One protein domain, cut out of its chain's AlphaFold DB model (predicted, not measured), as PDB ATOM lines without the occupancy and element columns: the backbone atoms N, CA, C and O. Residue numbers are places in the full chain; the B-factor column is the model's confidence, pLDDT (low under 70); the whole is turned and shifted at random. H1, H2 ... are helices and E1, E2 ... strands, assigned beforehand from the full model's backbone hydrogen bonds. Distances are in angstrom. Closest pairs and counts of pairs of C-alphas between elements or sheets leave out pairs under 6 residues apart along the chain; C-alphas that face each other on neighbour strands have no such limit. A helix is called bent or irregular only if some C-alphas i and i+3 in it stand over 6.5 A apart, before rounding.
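What this domain is: This is residues 33 to 152 of the 387 residues of the protein "ClpC protein" of Symbiodinium pilosum (UniProt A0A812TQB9). A small three-stranded sheet, E1 E2 E3, covers the first turns of one long helix, H4, which runs through the middle of the domain. The short H1 packs on H4 on the side of the sheet, while H2 and H3 cross H4 on the side away from H1, and the long link of residues 62 to 87 runs round the outside. The printed part has 120 residues with four named helices and three named strands, in the order H1 E1 E2 E3 H2 H3 H4; the sheet, E1 - E2 - E3, is antiparallel and the class is mixed. The whole is compact, with a radius of gyration of the C-alphas of 14.2 A and spans of 44 by 29 by 21 A.

Where its parts are: Begin at the sheet: E1 is residues 42 to 46, E2 residues 49 to 54, 16.4 A long, and E3 residues 57 to 61. Before them, find C-alpha 35 at (157.786, 106.848, 97.768), where H1, residues 35 to 40, begins. H2 is residues 88 to 97, 14.2 A, and H3 residues 101 to 111, 15.0 A; H3 is neither bent nor irregular, but only just: C-alphas 102 and 105 are 6.0 A apart. From C-alpha 129 at (171.423, 115.466, 111.192), H4 runs 30.6 A to C-alpha 149 at (145.747, 114.185, 94.531).

How they stand to each other: The strands form a meander, each the antiparallel neighbour of the one before. In the hairpin E1 and E2, look for N 44 and O 51, 2.8 A apart and within hydrogen-bond range; in the hairpin E2 and E3, for N 52 and O 59, 2.8 A. H1 and H4 on one face of the sheet make two layers, a sheet and its helices. H4 lies over E1 and E2 at a height over the sheet of 11.0 A, slantwise to the strands, at 36 degrees to E1 on the local plane; the closest C-alphas of E1 and H4 are those of Val 43 and Ser 130, 5.6 A. H4 is the hub, touching three helices. It touches H1 at a shallow tilt of 34.7 degrees, only just short of steep, opposite ways; the closest C-alphas are Lys 36 and Val 141, 5.8 A. With residues 139 to 146 alone it touches H2 at a steep tilt of 66 degrees, opposite ways, closest at C-alphas Asp 90 and Ala 146, 4.9 A. With residues 133 to 140 alone it touches H3, about perpendicular at 83 degrees, closest at C-alphas Ile 107 and Ile 136, 6.3 A. H2 and H3 only just touch, only at the corner, with 3 pairs of C-alphas within 8 A; the closest are Tyr 97 and Tyr 103, 5.6 A. H1 is apart from H2 and H3. In H2 and H4 every O i to N i+4 pair is within hydrogen-bond range; H3 has 6 of 7, and H1 has 0 of 2 but 3 of 3 O i to N i+3 pairs.

The domain as a whole: The C-alphas farthest apart are those of Arg 47 and Gly 83, 44.1 A. The printed part has no cut. The links E3 to H2, 26 residues, and H3 to H4, 17 residues, are long; residues 74 to 75 of the first pair in parallel with residues 33 to 34. Mean pLDDT of the printed part is 90.5; look at residues 123 to 126 for the values under 70.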
ATOM      1  N   CYS A  33     159.778 100.519  94.695       90.81
ATOM      2  CA  CYS A  33     158.917 100.665  95.859       90.81
ATOM      3  C   CYS A  33     158.262 102.047  95.849       90.81
ATOM      4  O   CYS A  33     158.788 102.991  95.262       90.81
ATOM      5  N   GLY A  34     157.091 102.176  96.468       94.81
ATOM      6  CA  GLY A  34     156.408 103.467  96.544       94.81
ATOM      7  C   GLY A  34     157.189 104.470  97.396       94.81
ATOM      8  O   GLY A  34     157.789 104.090  98.404       94.81
ATOM      9  N   TYR A  35     157.132 105.753  97.034       96.25
ATOM     10  CA  TYR A  35     157.786 106.848  97.768       96.25
ATOM     11  C   TYR A  35     157.431 106.895  99.265       96.25
ATOM     12  O   TYR A  35     158.264 107.265 100.085       96.25
ATOM     13  N   LYS A  36     156.235 106.425  99.652       96.94
ATOM     14  CA  LYS A  36     155.794 106.308 101.057       96.94
ATOM     15  C   LYS A  36     156.724 105.450 101.927       96.94
ATOM     16  O   LYS A  36     156.757 105.635 103.139       96.94
ATOM     17  N   SER A  37     157.521 104.562 101.328       96.44
ATOM     18  CA  SER A  37     158.557 103.786 102.031       96.44
ATOM     19  C   SER A  37     159.640 104.651 102.691       96.44
ATOM     20  O   SER A  37     160.301 104.193 103.621       96.44
ATOM     21  N   LEU A  38     159.793 105.916 102.280       96.44
ATOM     22  CA  LEU A  38     160.674 106.883 102.941       96.44
ATOM     23  C   LEU A  38     160.291 107.138 104.411       96.44
ATOM     24  O   LEU A  38     161.159 107.456 105.227       96.44
ATOM     25  N   LEU A  39     159.023 106.929 104.789       96.56
ATOM     26  CA  LEU A  39     158.578 107.003 106.188       96.56
ATOM     27  C   LEU A  39     159.204 105.909 107.066       96.56
ATOM     28  O   LEU A  39     159.346 106.094 108.273       96.56
ATOM     29  N   GLU A  40     159.587 104.788 106.457       96.12
ATOM     30  CA  GLU A  40     160.176 103.617 107.116       96.12
ATOM     31  C   GLU A  40     161.700 103.551 106.929       96.12
ATOM     32  O   GLU A  40     162.351 102.598 107.370       96.12
ATOM     33  N   ALA A  41     162.289 104.548 106.261       96.88
ATOM     34  CA  ALA A  41     163.712 104.580 105.983       96.88
ATOM     35  C   ALA A  41     164.531 104.534 107.282       96.88
ATOM     36  O   ALA A  41     164.282 105.256 108.245       96.88
ATOM     37  N   LYS A  42     165.579 103.706 107.303       97.75
ATOM     38  CA  LYS A  42     166.541 103.699 108.407       97.75
ATOM     39  C   LYS A  42     167.620 104.738 108.140       97.75
ATOM     40  O   LYS A  42     168.534 104.494 107.351       97.75
ATOM     41  N   VAL A  43     167.533 105.864 108.841       97.12
ATOM     42  CA  VAL A  43     168.466 106.991 108.717       97.12
ATOM     43  C   VAL A  43     169.464 106.983 109.876       97.12
ATOM     44  O   VAL A  43     169.087 106.992 111.045       97.12
ATOM     45  N   THR A  44     170.760 106.937 109.567       97.19
ATOM     46  CA  THR A  44     171.835 106.824 110.568       97.19
ATOM     47  C   THR A  44     172.994 107.755 110.247       97.19
ATOM     48  O   THR A  44     173.460 107.794 109.110       97.19
ATOM     49  N   ASN A  45     173.501 108.480 111.247       95.50
ATOM     50  CA  ASN A  45     174.728 109.260 111.080       95.50
ATOM     51  C   ASN A  45     175.911 108.317 110.822       95.50
ATOM     52  O   ASN A  45     176.061 107.289 111.487       95.50
ATOM     53  N   VAL A  46     176.760 108.678 109.866       96.19
ATOM     54  CA  VAL A  46     178.013 107.983 109.557       96.19
ATOM     55  C   VAL A  46     179.147 108.999 109.480       96.19
ATOM     56  O   VAL A  46     178.922 110.209 109.448       96.19
ATOM     57  N   ARG A  47     180.400 108.535 109.465       93.06
ATOM     58  CA  ARG A  47     181.538 109.441 109.285       93.06
ATOM     59  C   ARG A  47     181.400 110.160 107.937       93.06
ATOM     60  O   ARG A  47     181.391 109.504 106.902       93.06
ATOM     61  N   GLY A  48     181.316 111.489 107.971       88.69
ATOM     62  CA  GLY A  48     181.239 112.328 106.772       88.69
ATOM     63  C   GLY A  48     179.842 112.493 106.162       88.69
ATOM     64  O   GLY A  48     179.738 113.119 105.113       88.69
ATOM     65  N   GLY A  49     178.772 111.979 106.784       94.88
ATOM     66  CA  GLY A  49     177.433 112.120 106.207       94.88
ATOM     67  C   GLY A  49     176.311 111.384 106.935       94.88
ATOM     68  O   GLY A  49     176.405 111.058 108.120       94.88
ATOM     69  N   VAL A  50     175.241 111.096 106.195       96.50
ATOM     70  CA  VAL A  50     174.069 110.353 106.671       96.50
ATOM     71  C   VAL A  50     173.807 109.175 105.747       96.50
ATOM     72  O   VAL A  50     173.649 109.334 104.543       96.50
ATOM     73  N   LYS A  51     173.731 107.976 106.317       97.50
ATOM     74  CA  LYS A  51     173.355 106.763 105.597       97.50
ATOM     75  C   LYS A  51     171.859 106.520 105.722       97.50
ATOM     76  O   LYS A  51     171.346 106.432 106.840       97.50
ATOM     77  N   VAL A  52     171.207 106.325 104.585       97.75
ATOM     78  CA  VAL A  52     169.788 106.008 104.450       97.75
ATOM     79  C   VAL A  52     169.658 104.609 103.862       97.75
ATOM     80  O   VAL A  52     170.249 104.318 102.826       97.75
ATOM     81  N   LYS A  53     168.894 103.737 104.524       97.25
ATOM     82  CA  LYS A  53     168.494 102.437 103.971       97.25
ATOM     83  C   LYS A  53     166.988 102.396 103.784       97.25
ATOM     84  O   LYS A  53     166.257 102.585 104.757       97.25
ATOM     85  N   VAL A  54     166.534 102.105 102.575       95.62
ATOM     86  CA  VAL A  54     165.111 102.038 102.223       95.62
ATOM     87  C   VAL A  54     164.938 101.076 101.050       95.62
ATOM     88  O   VAL A  54     165.767 101.039 100.150       95.62
ATOM     89  N   CYS A  55     163.910 100.226 101.093       92.62
ATOM     90  CA  CYS A  55     163.612  99.244 100.037       92.62
ATOM     91  C   CYS A  55     164.752  98.286  99.646       92.62
ATOM     92  O   CYS A  55     164.769  97.759  98.538       92.62
ATOM     93  N   GLY A  56     165.686  98.021 100.563       90.31
ATOM     94  CA  GLY A  56     166.863  97.190 100.292       90.31
ATOM     95  C   GLY A  56     168.030  97.940  99.643       90.31
ATOM     96  O   GLY A  56     169.112  97.369  99.552       90.31
ATOM     97  N   GLU A  57     167.842  99.209  99.287       93.69
ATOM     98  CA  GLU A  57     168.878 100.097  98.768       93.69
ATOM     99  C   GLU A  57     169.555 100.882  99.901       93.69
ATOM    100  O   GLU A  57     168.976 101.108 100.973       93.69
ATOM    101  N   GLU A  58     170.801 101.294  99.668       95.19
ATOM    102  CA  GLU A  58     171.595 102.107 100.589       95.19
ATOM    103  C   GLU A  58     172.152 103.338  99.866       95.19
ATOM    104  O   GLU A  58     172.841 103.216  98.859       95.19
ATOM    105  N   VAL A  59     171.881 104.521 100.421       95.25
ATOM    106  CA  VAL A  59     172.353 105.821  99.920       95.25
ATOM    107  C   VAL A  59     173.118 106.522 101.043       95.25
ATOM    108  O   VAL A  59     172.686 106.506 102.199       95.25
ATOM    109  N   VAL A  60     174.260 107.141 100.733       96.06
ATOM    110  CA  VAL A  60     175.088 107.864 101.720       96.06
ATOM    111  C   VAL A  60     175.177 109.345 101.360       96.06
ATOM    112  O   VAL A  60     176.022 109.770 100.579       96.06
ATOM    113  N   LEU A  61     174.324 110.149 101.977       95.56
ATOM    114  CA  LEU A  61     174.244 111.584 101.742       95.56
ATOM    115  C   LEU A  61     175.464 112.294 102.330       95.56
ATOM    116  O   LEU A  61     175.763 112.148 103.519       95.56
ATOM    117  N   GLN A  62     176.142 113.087 101.504       93.06
ATOM    118  CA  GLN A  62     177.314 113.884 101.871       93.06
ATOM    119  C   GLN A  62     177.144 115.329 101.394       93.06
ATOM    120  O   GLN A  62     176.376 115.593 100.474       93.06
ATOM    121  N   LYS A  63     177.854 116.275 102.020       88.19
ATOM    122  CA  LYS A  63     177.698 117.709 101.712       88.19
ATOM    123  C   LYS A  63     178.251 118.102 100.342       88.19
ATOM    124  O   LYS A  63     177.687 118.957  99.674       88.19
ATOM    125  N   GLU A  64     179.352 117.475  99.941       83.06
ATOM    126  CA  GLU A  64     180.134 117.866  98.760       83.06
ATOM    127  C   GLU A  64     179.967 116.895  97.585       83.06
ATOM    128  O   GLU A  64     180.514 117.127  96.513       83.06
ATOM    129  N   GLN A  65     179.213 115.806  97.769       83.44
ATOM    130  CA  GLN A  65     179.055 114.768  96.757       83.44
ATOM    131  C   GLN A  65     177.579 114.516  96.454       83.44
ATOM    132  O   GLN A  65     176.814 114.092  97.318       83.44
ATOM    133  N   THR A  66     177.207 114.731  95.193       84.12
ATOM    134  CA  THR A  66     175.912 114.344  94.628       84.12
ATOM    135  C   THR A  66     175.876 112.838  94.384       84.12
ATOM    136  O   THR A  66     176.800 112.280  93.788       84.12
ATOM    137  N   GLN A  67     174.793 112.179  94.792       86.00
ATOM    138  CA  GLN A  67     174.491 110.809  94.375       86.00
ATOM    139  C   GLN A  67     173.397 110.851  93.304       86.00
ATOM    140  O   GLN A  67     172.214 110.835  93.623       86.00
ATOM    141  N   THR A  68     173.783 110.927  92.027       75.75
ATOM    142  CA  THR A  68     172.857 111.152  90.893       75.75
ATOM    143  C   THR A  68     171.810 110.049  90.703       75.75
ATOM    144  O   THR A  68     170.745 110.301  90.133       75.75
ATOM    145  N   ASP A  69     172.093 108.846  91.207       82.25
ATOM    146  CA  ASP A  69     171.185 107.697  91.205       82.25
ATOM    147  C   ASP A  69     170.359 107.556  92.496       82.25
ATOM    148  O   ASP A  69     169.544 106.633  92.603       82.25
ATOM    149  N   ALA A  70     170.536 108.455  93.473       86.31
ATOM    150  CA  ALA A  70     169.733 108.443  94.689       86.31
ATOM    151  C   ALA A  70     168.244 108.459  94.327       86.31
ATOM    152  O   ALA A  70     167.821 109.154  93.407       86.31
ATOM    153  N   TRP A  71     167.456 107.646  95.028       92.38
ATOM    154  CA  TRP A  71     165.992 107.613  94.925       92.38
ATOM    155  C   TRP A  71     165.402 107.194  93.574       92.38
ATOM    156  O   TRP A  71     164.184 107.068  93.482       92.38
ATOM    157  N   ARG A  72     166.206 106.891  92.540       90.00
ATOM    158  CA  ARG A  72     165.697 106.424  91.230       90.00
ATOM    159  C   ARG A  72     164.907 105.104  91.319       90.00
ATOM    160  O   ARG A  72     164.177 104.760  90.394       90.00
ATOM    161  N   PHE A  73     165.040 104.371  92.426       90.69
ATOM    162  CA  PHE A  73     164.277 103.158  92.741       90.69
ATOM    163  C   PHE A  73     162.895 103.433  93.371       90.69
ATOM    164  O   PHE A  73     162.116 102.496  93.555       90.69
ATOM    165  N   LEU A  74     162.574 104.687  93.714       94.19
ATOM    166  CA  LEU A  74     161.266 105.076  94.239       94.19
ATOM    167  C   LEU A  74     160.300 105.408  93.099       94.19
ATOM    168  O   LEU A  74     160.623 106.185  92.203       94.19
ATOM    169  N   ASN A  75     159.083 104.872  93.171       94.44
ATOM    170  CA  ASN A  75     157.971 105.315  92.341       94.44
ATOM    171  C   ASN A  75     157.163 106.385  93.088       94.44
ATOM    172  O   ASN A  75     156.570 106.101  94.132       94.44
ATOM    173  N   TRP A  76     157.134 107.596  92.533       95.56
ATOM    174  CA  TRP A  76     156.404 108.749  93.069       95.56
ATOM    175  C   TRP A  76     155.002 108.914  92.487       95.56
ATOM    176  O   TRP A  76     154.194 109.649  93.050       95.56
ATOM    177  N   TRP A  77     154.707 108.235  91.380       93.12
ATOM    178  CA  TRP A  77     153.405 108.286  90.733       93.12
ATOM    179  C   TRP A  77     152.433 107.307  91.405       93.12
ATOM    180  O   TRP A  77     152.605 106.088  91.318       93.12
ATOM    181  N   ASP A  78     151.407 107.846  92.065       93.44
ATOM    182  CA  ASP A  78     150.341 107.104  92.744       93.44
ATOM    183  C   ASP A  78     148.966 107.542  92.200       93.44
ATOM    184  O   ASP A  78     148.299 108.405  92.780       93.44
ATOM    185  N   PRO A  79     148.520 106.969  91.066       87.94
ATOM    186  CA  PRO A  79     147.286 107.382  90.404       87.94
ATOM    187  C   PRO A  79     146.028 107.044  91.211       87.94
ATOM    188  O   PRO A  79     144.964 107.571  90.895       87.94
ATOM    189  N   ALA A  80     146.128 106.195  92.241       91.50
ATOM    190  CA  ALA A  80     144.994 105.847  93.092       91.50
ATOM    191  C   ALA A  80     144.475 107.051  93.893       91.50
ATOM    192  O   ALA A  80     143.290 107.094  94.199       91.50
ATOM    193  N   GLN A  81     145.337 108.037  94.170       92.75
ATOM    194  CA  GLN A  81     144.970 109.252  94.903       92.75
ATOM    195  C   GLN A  81     144.369 110.350  94.011       92.75
ATOM    196  O   GLN A  81     143.908 111.376  94.509       92.75
ATOM    197  N   LYS A  82     144.393 110.188  92.681       91.75
ATOM    198  CA  LYS A  82     144.028 111.254  91.741       91.75
ATOM    199  C   LYS A  82     142.578 111.708  91.945       91.75
ATOM    200  O   LYS A  82     141.648 110.918  91.811       91.75
ATOM    201  N   GLY A  83     142.392 113.010  92.163       89.69
ATOM    202  CA  GLY A  83     141.074 113.622  92.343       89.69
ATOM    203  C   GLY A  83     140.507 113.497  93.758       89.69
ATOM    204  O   GLY A  83     139.398 113.974  94.002       89.69
ATOM    205  N   GLU A  84     141.240 112.892  94.696       94.75
ATOM    206  CA  GLU A  84     140.901 112.989  96.114       94.75
ATOM    207  C   GLU A  84     141.003 114.442  96.598       94.75
ATOM    208  O   GLU A  84     141.780 115.252  96.088       94.75
ATOM    209  N   LYS A  85     140.216 114.783  97.620       95.69
ATOM    210  CA  LYS A  85     140.262 116.113  98.226       95.69
ATOM    211  C   LYS A  85     141.594 116.309  98.966       95.69
ATOM    212  O   LYS A  85     142.049 115.424  99.695       95.69
ATOM    213  N   LEU A  86     142.188 117.492  98.822       97.00
ATOM    214  CA  LEU A  86     143.308 117.921  99.660       97.00
ATOM    215  C   LEU A  86     142.843 118.067 101.115       97.00
ATOM    216  O   LEU A  86     141.776 118.626 101.388       97.00
ATOM    217  N   SER A  87     143.635 117.533 102.036       96.69
ATOM    218  CA  SER A  87     143.473 117.732 103.473       96.69
ATOM    219  C   SER A  87     144.144 119.034 103.918       96.69
ATOM    220  O   SER A  87     144.938 119.614 103.178       96.69
ATOM    221  N   ASP A  88     143.869 119.475 105.145       96.75
ATOM    222  CA  ASP A  88     144.522 120.657 105.724       96.75
ATOM    223  C   ASP A  88     146.050 120.486 105.816       96.75
ATOM    224  O   ASP A  88     146.795 121.448 105.648       96.75
ATOM    225  N   GLU A  89     146.531 119.254 106.023       95.75
ATOM    226  CA  GLU A  89     147.966 118.939 106.044       95.75
ATOM    227  C   GLU A  89     148.596 119.043 104.648       95.75
ATOM    228  O   GLU A  89     149.709 119.551 104.512       95.75
ATOM    229  N   ASP A  90     147.874 118.636 103.597       96.50
ATOM    230  CA  ASP A  90     148.344 118.790 102.214       96.50
ATOM    231  C   ASP A  90     148.443 120.268 101.832       96.50
ATOM    232  O   ASP A  90     149.440 120.692 101.253       96.50
ATOM    233  N   LEU A  91     147.426 121.060 102.191       96.06
ATOM    234  CA  LEU A  91     147.406 122.502 101.944       96.06
ATOM    235  C   LEU A  91     148.546 123.205 102.677       96.06
ATOM    236  O   LEU A  91     149.240 124.015 102.073       96.06
ATOM    237  N   LYS A  92     148.786 122.851 103.945       93.75
ATOM    238  CA  LYS A  92     149.925 123.373 104.702       93.75
ATOM    239  C   LYS A  92     151.258 122.988 104.053       93.75
ATOM    240  O   LYS A  92     152.144 123.821 103.944       93.75
ATOM    241  N   THR A  93     151.401 121.739 103.612       94.62
ATOM    242  CA  THR A  93     152.641 121.268 102.976       94.62
ATOM    243  C   THR A  93     152.920 122.005 101.666       94.62
ATOM    244  O   THR A  93     154.070 122.325 101.376       94.62
ATOM    245  N   LEU A  94     151.880 122.281 100.870       95.25
ATOM    246  CA  LEU A  94     151.999 123.096  99.661       95.25
ATOM    247  C   LEU A  94     152.390 124.540 100.007       95.25
ATOM    248  O   LEU A  94     153.334 125.049  99.418       95.25
ATOM    249  N   ASP A  95     151.722 125.163 100.977       92.38
ATOM    250  CA  ASP A  95     152.019 126.534 101.422       92.38
ATOM    251  C   ASP A  95     153.458 126.681 101.946       92.38
ATOM    252  O   ASP A  95     154.158 127.611 101.565       92.38
ATOM    253  N   ASP A  96     153.943 125.717 102.738       91.12
ATOM    254  CA  ASP A  96     155.324 125.709 103.237       91.12
ATOM    255  C   ASP A  96     156.355 125.514 102.104       91.12
ATOM    256  O   ASP A  96     157.478 126.004 102.187       91.12
ATOM    257  N   TYR A  97     156.022 124.738 101.066       92.81
ATOM    258  CA  TYR A  97     156.964 124.413  99.990       92.81
ATOM    259  C   TYR A  97     157.073 125.515  98.930       92.81
ATOM    260  O   TYR A  97     158.158 125.750  98.395       92.81
ATOM    261  N   LEU A  98     155.946 126.128  98.569       91.69
ATOM    262  CA  LEU A  98     155.830 127.023  97.419       91.69
ATOM    263  C   LEU A  98     156.255 128.448  97.785       91.69
ATOM    264  O   LEU A  98     155.878 128.976  98.826       91.69
ATOM    265  N   GLY A  99     157.036 129.097  96.920       72.19
ATOM    266  CA  GLY A  99     157.495 130.476  97.133       72.19
ATOM    267  C   GLY A  99     158.489 130.675  98.292       72.19
ATOM    268  O   GLY A  99     159.009 131.782  98.450       72.19
ATOM    269  N   ASP A 100     158.803 129.626  99.062       77.12
ATOM    270  CA  ASP A 100     159.793 129.657 100.136       77.12
ATOM    271  C   ASP A 100     161.056 128.855  99.778       77.12
ATOM    272  O   ASP A 100     161.059 127.641  99.531       77.12
ATOM    273  N   TYR A 101     162.184 129.561  99.761       79.44
ATOM    274  CA  TYR A 101     163.490 128.963  99.515       79.44
ATOM    275  C   TYR A 101     163.968 128.103 100.693       79.44
ATOM    276  O   TYR A 101     164.767 127.188 100.487       79.44
ATOM    277  N   GLU A 102     163.476 128.362 101.910       82.75
ATOM    278  CA  GLU A 102     163.906 127.675 103.126       82.75
ATOM    279  C   GLU A 102     163.541 126.187 103.106       82.75
ATOM    280  O   GLU A 102     164.386 125.363 103.441       82.75
ATOM    281  N   TYR A 103     162.343 125.814 102.643       84.69
ATOM    282  CA  TYR A 103     161.937 124.405 102.536       84.69
ATOM    283  C   TYR A 103     162.389 123.753 101.229       84.69
ATOM    284  O   TYR A 103     162.910 122.631 101.222       84.69
ATOM    285  N   SER A 104     162.208 124.446 100.103       87.19
ATOM    286  CA  SER A 104     162.455 123.874  98.776       87.19
ATOM    287  C   SER A 104     163.930 123.522  98.541       87.19
ATOM    288  O   SER A 104     164.223 122.513  97.888       87.19
ATOM    289  N   ARG A 105     164.877 124.282  99.115       87.25
ATOM    290  CA  ARG A 105     166.319 124.034  98.952       87.25
ATOM    291  C   ARG A 105     166.793 122.745  99.646       87.25
ATOM    292  O   ARG A 105     167.374 121.918  98.935       87.25
ATOM    293  N   PRO A 106     166.571 122.505 100.958       89.94
ATOM    294  CA  PRO A 106     166.972 121.251 101.597       89.94
ATOM    295  C   PRO A 106     166.300 120.023 100.981       89.94
ATOM    296  O   PRO A 106     166.969 119.010 100.787       89.94
ATOM    297  N   ILE A 107     165.015 120.123 100.614       92.12
ATOM    298  CA  ILE A 107     164.294 119.059  99.897       92.12
ATOM    299  C   ILE A 107     164.985 118.756  98.567       92.12
ATOM    300  O   ILE A 107     165.346 117.613  98.300       92.12
ATOM    301  N   GLY A 108     165.245 119.787  97.756       89.94
ATOM    302  CA  GLY A 108     165.955 119.633  96.490       89.94
ATOM    303  C   GLY A 108     167.313 118.955  96.681       89.94
ATOM    304  O   GLY A 108     167.613 117.980  96.000       89.94
ATOM    305  N   GLN A 109     168.118 119.412  97.643       90.00
ATOM    306  CA  GLN A 109     169.436 118.836  97.931       90.00
ATOM    307  C   GLN A 109     169.362 117.359  98.343       90.00
ATOM    308  O   GLN A 109     170.119 116.549  97.805       90.00
ATOM    309  N   ILE A 110     168.431 116.989  99.230       93.12
ATOM    310  CA  ILE A 110     168.208 115.587  99.605       93.12
ATOM    311  C   ILE A 110     167.787 114.767  98.387       93.12
ATOM    312  O   ILE A 110     168.371 113.708  98.152       93.12
ATOM    313  N   GLY A 111     166.865 115.268  97.563       90.88
ATOM    314  CA  GLY A 111     166.449 114.629  96.313       90.88
ATOM    315  C   GLY A 111     167.578 114.490  95.275       90.88
ATOM    316  O   GLY A 111     167.608 113.528  94.512       90.88
ATOM    317  N   HIS A 112     168.570 115.385  95.291       87.88
ATOM    318  CA  HIS A 112     169.826 115.272  94.537       87.88
ATOM    319  C   HIS A 112     170.830 114.272  95.158       87.88
ATOM    320  O   HIS A 112     171.948 114.110  94.664       87.88
ATOM    321  N   GLY A 113     170.476 113.609  96.260       91.12
ATOM    322  CA  GLY A 113     171.363 112.692  96.969       91.12
ATOM    323  C   GLY A 113     172.486 113.401  97.732       91.12
ATOM    324  O   GLY A 113     173.526 112.795  97.987       91.12
ATOM    325  N   MET A 114     172.297 114.674  98.080       91.56
ATOM    326  CA  MET A 114     173.246 115.487  98.840       91.56
ATOM    327  C   MET A 114     172.735 115.746 100.250       91.56
ATOM    328  O   MET A 114     171.537 115.800 100.507       91.56
ATOM    329  N   LEU A 115     173.663 115.951 101.180       92.00
ATOM    330  CA  LEU A 115     173.340 116.424 102.515       92.00
ATOM    331  C   LEU A 115     173.324 117.961 102.523       92.00
ATOM    332  O   LEU A 115     174.361 118.557 102.216       92.00
ATOM    333  N   PRO A 116     172.218 118.609 102.918       88.31
ATOM    334  CA  PRO A 116     172.169 120.059 103.033       88.31
ATOM    335  C   PRO A 116     173.265 120.602 103.970       88.31
ATOM    336  O   PRO A 116     173.514 120.020 105.037       88.31
ATOM    337  N   PRO A 117     173.956 121.703 103.614       82.31
ATOM    338  CA  PRO A 117     174.908 122.347 104.516       82.31
ATOM    339  C   PRO A 117     174.193 122.977 105.722       82.31
ATOM    340  O   PRO A 117     174.751 122.983 106.823       82.31
ATOM    341  N   ASN A 118     172.957 123.433 105.504       80.44
ATOM    342  CA  ASN A 118     171.991 123.955 106.459       80.44
ATOM    343  C   ASN A 118     170.617 123.299 106.214       80.44
ATOM    344  O   ASN A 118     170.279 122.924 105.100       80.44
ATOM    345  N   PHE A 119     169.830 123.137 107.273       81.00
ATOM    346  CA  PHE A 119     168.479 122.566 107.215       81.00
ATOM    347  C   PHE A 119     167.451 123.684 107.435       81.00
ATOM    348  O   PHE A 119     166.643 123.601 108.357       81.00
ATOM    349  N   GLU A 120     167.563 124.761 106.644       76.50
ATOM    350  CA  GLU A 120     166.632 125.909 106.651       76.50
ATOM    351  C   GLU A 120     165.179 125.418 106.560       76.50
ATOM    352  O   GLU A 120     164.943 124.341 106.022       76.50
ATOM    353  N   GLY A 121     164.218 126.100 107.194       70.00
ATOM    354  CA  GLY A 121     162.817 125.644 107.298       70.00
ATOM    355  C   GLY A 121     162.593 124.377 108.151       70.00
ATOM    356  O   GLY A 121     161.579 124.231 108.827       70.00
ATOM    357  N   PHE A 122     163.581 123.485 108.240       78.62
ATOM    358  CA  PHE A 122     163.542 122.221 108.976       78.62
ATOM    359  C   PHE A 122     164.176 122.312 110.371       78.62
ATOM    360  O   PHE A 122     164.275 121.304 111.074       78.62
ATOM    361  N   HIS A 123     164.554 123.512 110.822       64.06
ATOM    362  CA  HIS A 123     165.069 123.752 112.176       64.06
ATOM    363  C   HIS A 123     164.078 123.362 113.284       64.06
ATOM    364  O   HIS A 123     164.501 123.087 114.404       64.06
ATOM    365  N   ILE A 124     162.783 123.276 112.960       55.81
ATOM    366  CA  ILE A 124     161.731 122.772 113.856       55.81
ATOM    367  C   ILE A 124     161.925 121.295 114.236       55.81
ATOM    368  O   ILE A 124     161.438 120.854 115.276       55.81
ATOM    369  N   PHE A 125     162.656 120.524 113.428       59.81
ATOM    370  CA  PHE A 125     163.088 119.175 113.774       59.81
ATOM    371  C   PHE A 125     164.382 119.275 114.590       59.81
ATOM    372  O   PHE A 125     165.471 118.959 114.107       59.81
ATOM    373  N   GLU A 126     164.266 119.761 115.831       61.72
ATOM    374  CA  GLU A 126     165.375 119.813 116.786       61.72
ATOM    375  C   GLU A 126     166.047 118.432 116.891       61.72
ATOM    376  O   GLU A 126     165.388 117.419 117.142       61.72
ATOM    377  N   GLY A 127     167.370 118.361 116.696       71.75
ATOM    378  CA  GLY A 127     168.111 117.120 116.920       71.75
ATOM    379  C   GLY A 127     169.315 116.885 116.012       71.75
ATOM    380  O   GLY A 127     170.013 117.798 115.581       71.75
ATOM    381  N   THR A 128     169.597 115.601 115.786       86.75
ATOM    382  CA  THR A 128     170.732 115.136 114.973       86.75
ATOM    383  C   THR A 128     170.471 115.322 113.477       86.75
ATOM    384  O   THR A 128     169.324 115.294 113.037       86.75
ATOM    385  N   THR A 129     171.527 115.399 112.663       90.19
ATOM    386  CA  THR A 129     171.423 115.466 111.192       90.19
ATOM    387  C   THR A 129     170.537 114.354 110.613       90.19
ATOM    388  O   THR A 129     169.705 114.613 109.750       90.19
ATOM    389  N   SER A 130     170.639 113.123 111.124       92.69
ATOM    390  CA  SER A 130     169.743 112.022 110.740       92.69
ATOM    391  C   SER A 130     168.263 112.276 111.053       92.69
ATOM    392  O   SER A 130     167.408 111.852 110.284       92.69
ATOM    393  N   ALA A 131     167.946 112.961 112.158       91.88
ATOM    394  CA  ALA A 131     166.565 113.308 112.493       91.88
ATOM    395  C   ALA A 131     166.008 114.370 111.532       91.88
ATOM    396  O   ALA A 131     164.865 114.253 111.100       91.88
ATOM    397  N   MET A 132     166.834 115.342 111.134       92.62
ATOM    398  CA  MET A 132     166.461 116.347 110.134       92.62
ATOM    399  C   MET A 132     166.219 115.715 108.757       92.62
ATOM    400  O   MET A 132     165.198 115.986 108.136       92.62
ATOM    401  N   VAL A 133     167.092 114.800 108.313       94.62
ATOM    402  CA  VAL A 133     166.882 114.026 107.071       94.62
ATOM    403  C   VAL A 133     165.574 113.229 107.129       94.62
ATOM    404  O   VAL A 133     164.807 113.231 106.172       94.62
ATOM    405  N   GLN A 134     165.267 112.597 108.267       94.69
ATOM    406  CA  GLN A 134     163.986 111.910 108.452       94.69
ATOM    407  C   GLN A 134     162.786 112.873 108.405       94.69
ATOM    408  O   GLN A 134     161.725 112.495 107.908       94.69
ATOM    409  N   GLY A 135     162.933 114.094 108.929       93.44
ATOM    410  CA  GLY A 135     161.932 115.160 108.835       93.44
ATOM    411  C   GLY A 135     161.672 115.576 107.388       93.44
ATOM    412  O   GLY A 135     160.516 115.615 106.973       93.44
ATOM    413  N   ILE A 136     162.735 115.767 106.599       94.56
ATOM    414  CA  ILE A 136     162.631 116.051 105.161       94.56
ATOM    415  C   ILE A 136     161.896 114.919 104.440       94.56
ATOM    416  O   ILE A 136     160.950 115.193 103.717       94.56
ATOM    417  N   PHE A 137     162.220 113.648 104.699       95.69
ATOM    418  CA  PHE A 137     161.496 112.526 104.082       95.69
ATOM    419  C   PHE A 137     160.001 112.500 104.411       95.69
ATOM    420  O   PHE A 137     159.186 112.192 103.544       95.69
ATOM    421  N   LYS A 138     159.613 112.838 105.646       95.31
ATOM    422  CA  LYS A 138     158.190 112.963 106.003       95.31
ATOM    423  C   LYS A 138     157.516 114.089 105.220       95.31
ATOM    424  O   LYS A 138     156.398 113.909 104.740       95.31
ATOM    425  N   PHE A 139     158.204 115.218 105.070       94.94
ATOM    426  CA  PHE A 139     157.716 116.341 104.280       94.94
ATOM    427  C   PHE A 139     157.589 115.967 102.800       94.94
ATOM    428  O   PHE A 139     156.528 116.160 102.218       94.94
ATOM    429  N   GLU A 140     158.612 115.357 102.197       95.81
ATOM    430  CA  GLU A 140     158.578 114.921 100.797       95.81
ATOM    431  C   GLU A 140     157.444 113.926 100.532       95.81
ATOM    432  O   GLU A 140     156.770 114.021  99.510       95.81
ATOM    433  N   VAL A 141     157.182 112.993 101.455       96.88
ATOM    434  CA  VAL A 141     156.032 112.082 101.348       96.88
ATOM    435  C   VAL A 141     154.710 112.846 101.424       96.88
ATOM    436  O   VAL A 141     153.792 112.537 100.665       96.88
ATOM    437  N   SER A 142     154.606 113.852 102.288       96.94
ATOM    438  CA  SER A 142     153.405 114.693 102.396       96.94
ATOM    439  C   SER A 142     153.184 115.512 101.120       96.94
ATOM    440  O   SER A 142     152.087 115.506 100.567       96.94
ATOM    441  N   LEU A 143     154.250 116.093 100.561       97.12
ATOM    442  CA  LEU A 143     154.218 116.798  99.281       97.12
ATOM    443  C   LEU A 143     153.841 115.847  98.137       97.12
ATOM    444  O   LEU A 143     152.995 116.164  97.305       97.12
ATOM    445  N   GLY A 144     154.414 114.641  98.124       97.31
ATOM    446  CA  GLY A 144     154.067 113.584  97.180       97.31
ATOM    447  C   GLY A 144     152.588 113.195  97.252       97.31
ATOM    448  O   GLY A 144     151.954 113.054  96.205       97.31
ATOM    449  N   ASN A 145     152.012 113.068  98.453       97.69
ATOM    450  CA  ASN A 145     150.579 112.812  98.629       97.69
ATOM    451  C   ASN A 145     149.748 113.963  98.048       97.69
ATOM    452  O   ASN A 145     148.924 113.723  97.165       97.69
ATOM    453  N   ALA A 146     150.019 115.204  98.467       97.62
ATOM    454  CA  ALA A 146     149.315 116.395  97.998       97.62
ATOM    455  C   ALA A 146     149.309 116.484  96.461       97.62
ATOM    456  O   ALA A 146     148.255 116.583  95.832       97.62
ATOM    457  N   LEU A 147     150.481 116.346  95.835       97.31
ATOM    458  CA  LEU A 147     150.641 116.426  94.383       97.31
ATOM    459  C   LEU A 147     149.986 115.260  93.630       97.31
ATOM    460  O   LEU A 147     149.484 115.453  92.520       97.31
ATOM    461  N   ASN A 148     149.961 114.048  94.190       97.19
ATOM    462  CA  ASN A 148     149.269 112.919  93.557       97.19
ATOM    463  C   ASN A 148     147.744 113.102  93.541       97.19
ATOM    464  O   ASN A 148     147.101 112.640  92.596       97.19
ATOM    465  N   ARG A 149     147.178 113.838  94.506       97.19
ATOM    466  CA  ARG A 149     145.747 114.185  94.531       97.19
ATOM    467  C   ARG A 149     145.357 115.217  93.485       97.19
ATOM    468  O   ARG A 149     144.253 115.150  92.940       97.19
ATOM    469  N   LEU A 150     146.277 116.119  93.143       95.44
ATOM    470  CA  LEU A 150     146.057 117.101  92.086       95.44
ATOM    471  C   LEU A 150     145.844 116.419  90.722       95.44
ATOM    472  O   LEU A 150     146.541 115.448  90.383       95.44
ATOM    473  N   PRO A 151     144.908 116.924  89.899       91.69
ATOM    474  CA  PRO A 151     144.701 116.397  88.561       91.69
ATOM    475  C   PRO A 151     145.956 116.593  87.703       91.69
ATOM    476  O   PRO A 151     146.727 117.534  87.885       91.69
ATOM    477  N   THR A 152     146.151 115.694  86.742       85.56
ATOM    478  CA  THR A 152     147.024 115.973  85.596       85.56
ATOM    479  C   THR A 152     146.284 116.846  84.603       85.56
ATOM    480  O   THR A 152     145.052 116.810  84.540       85.56
TER     481      THR A 152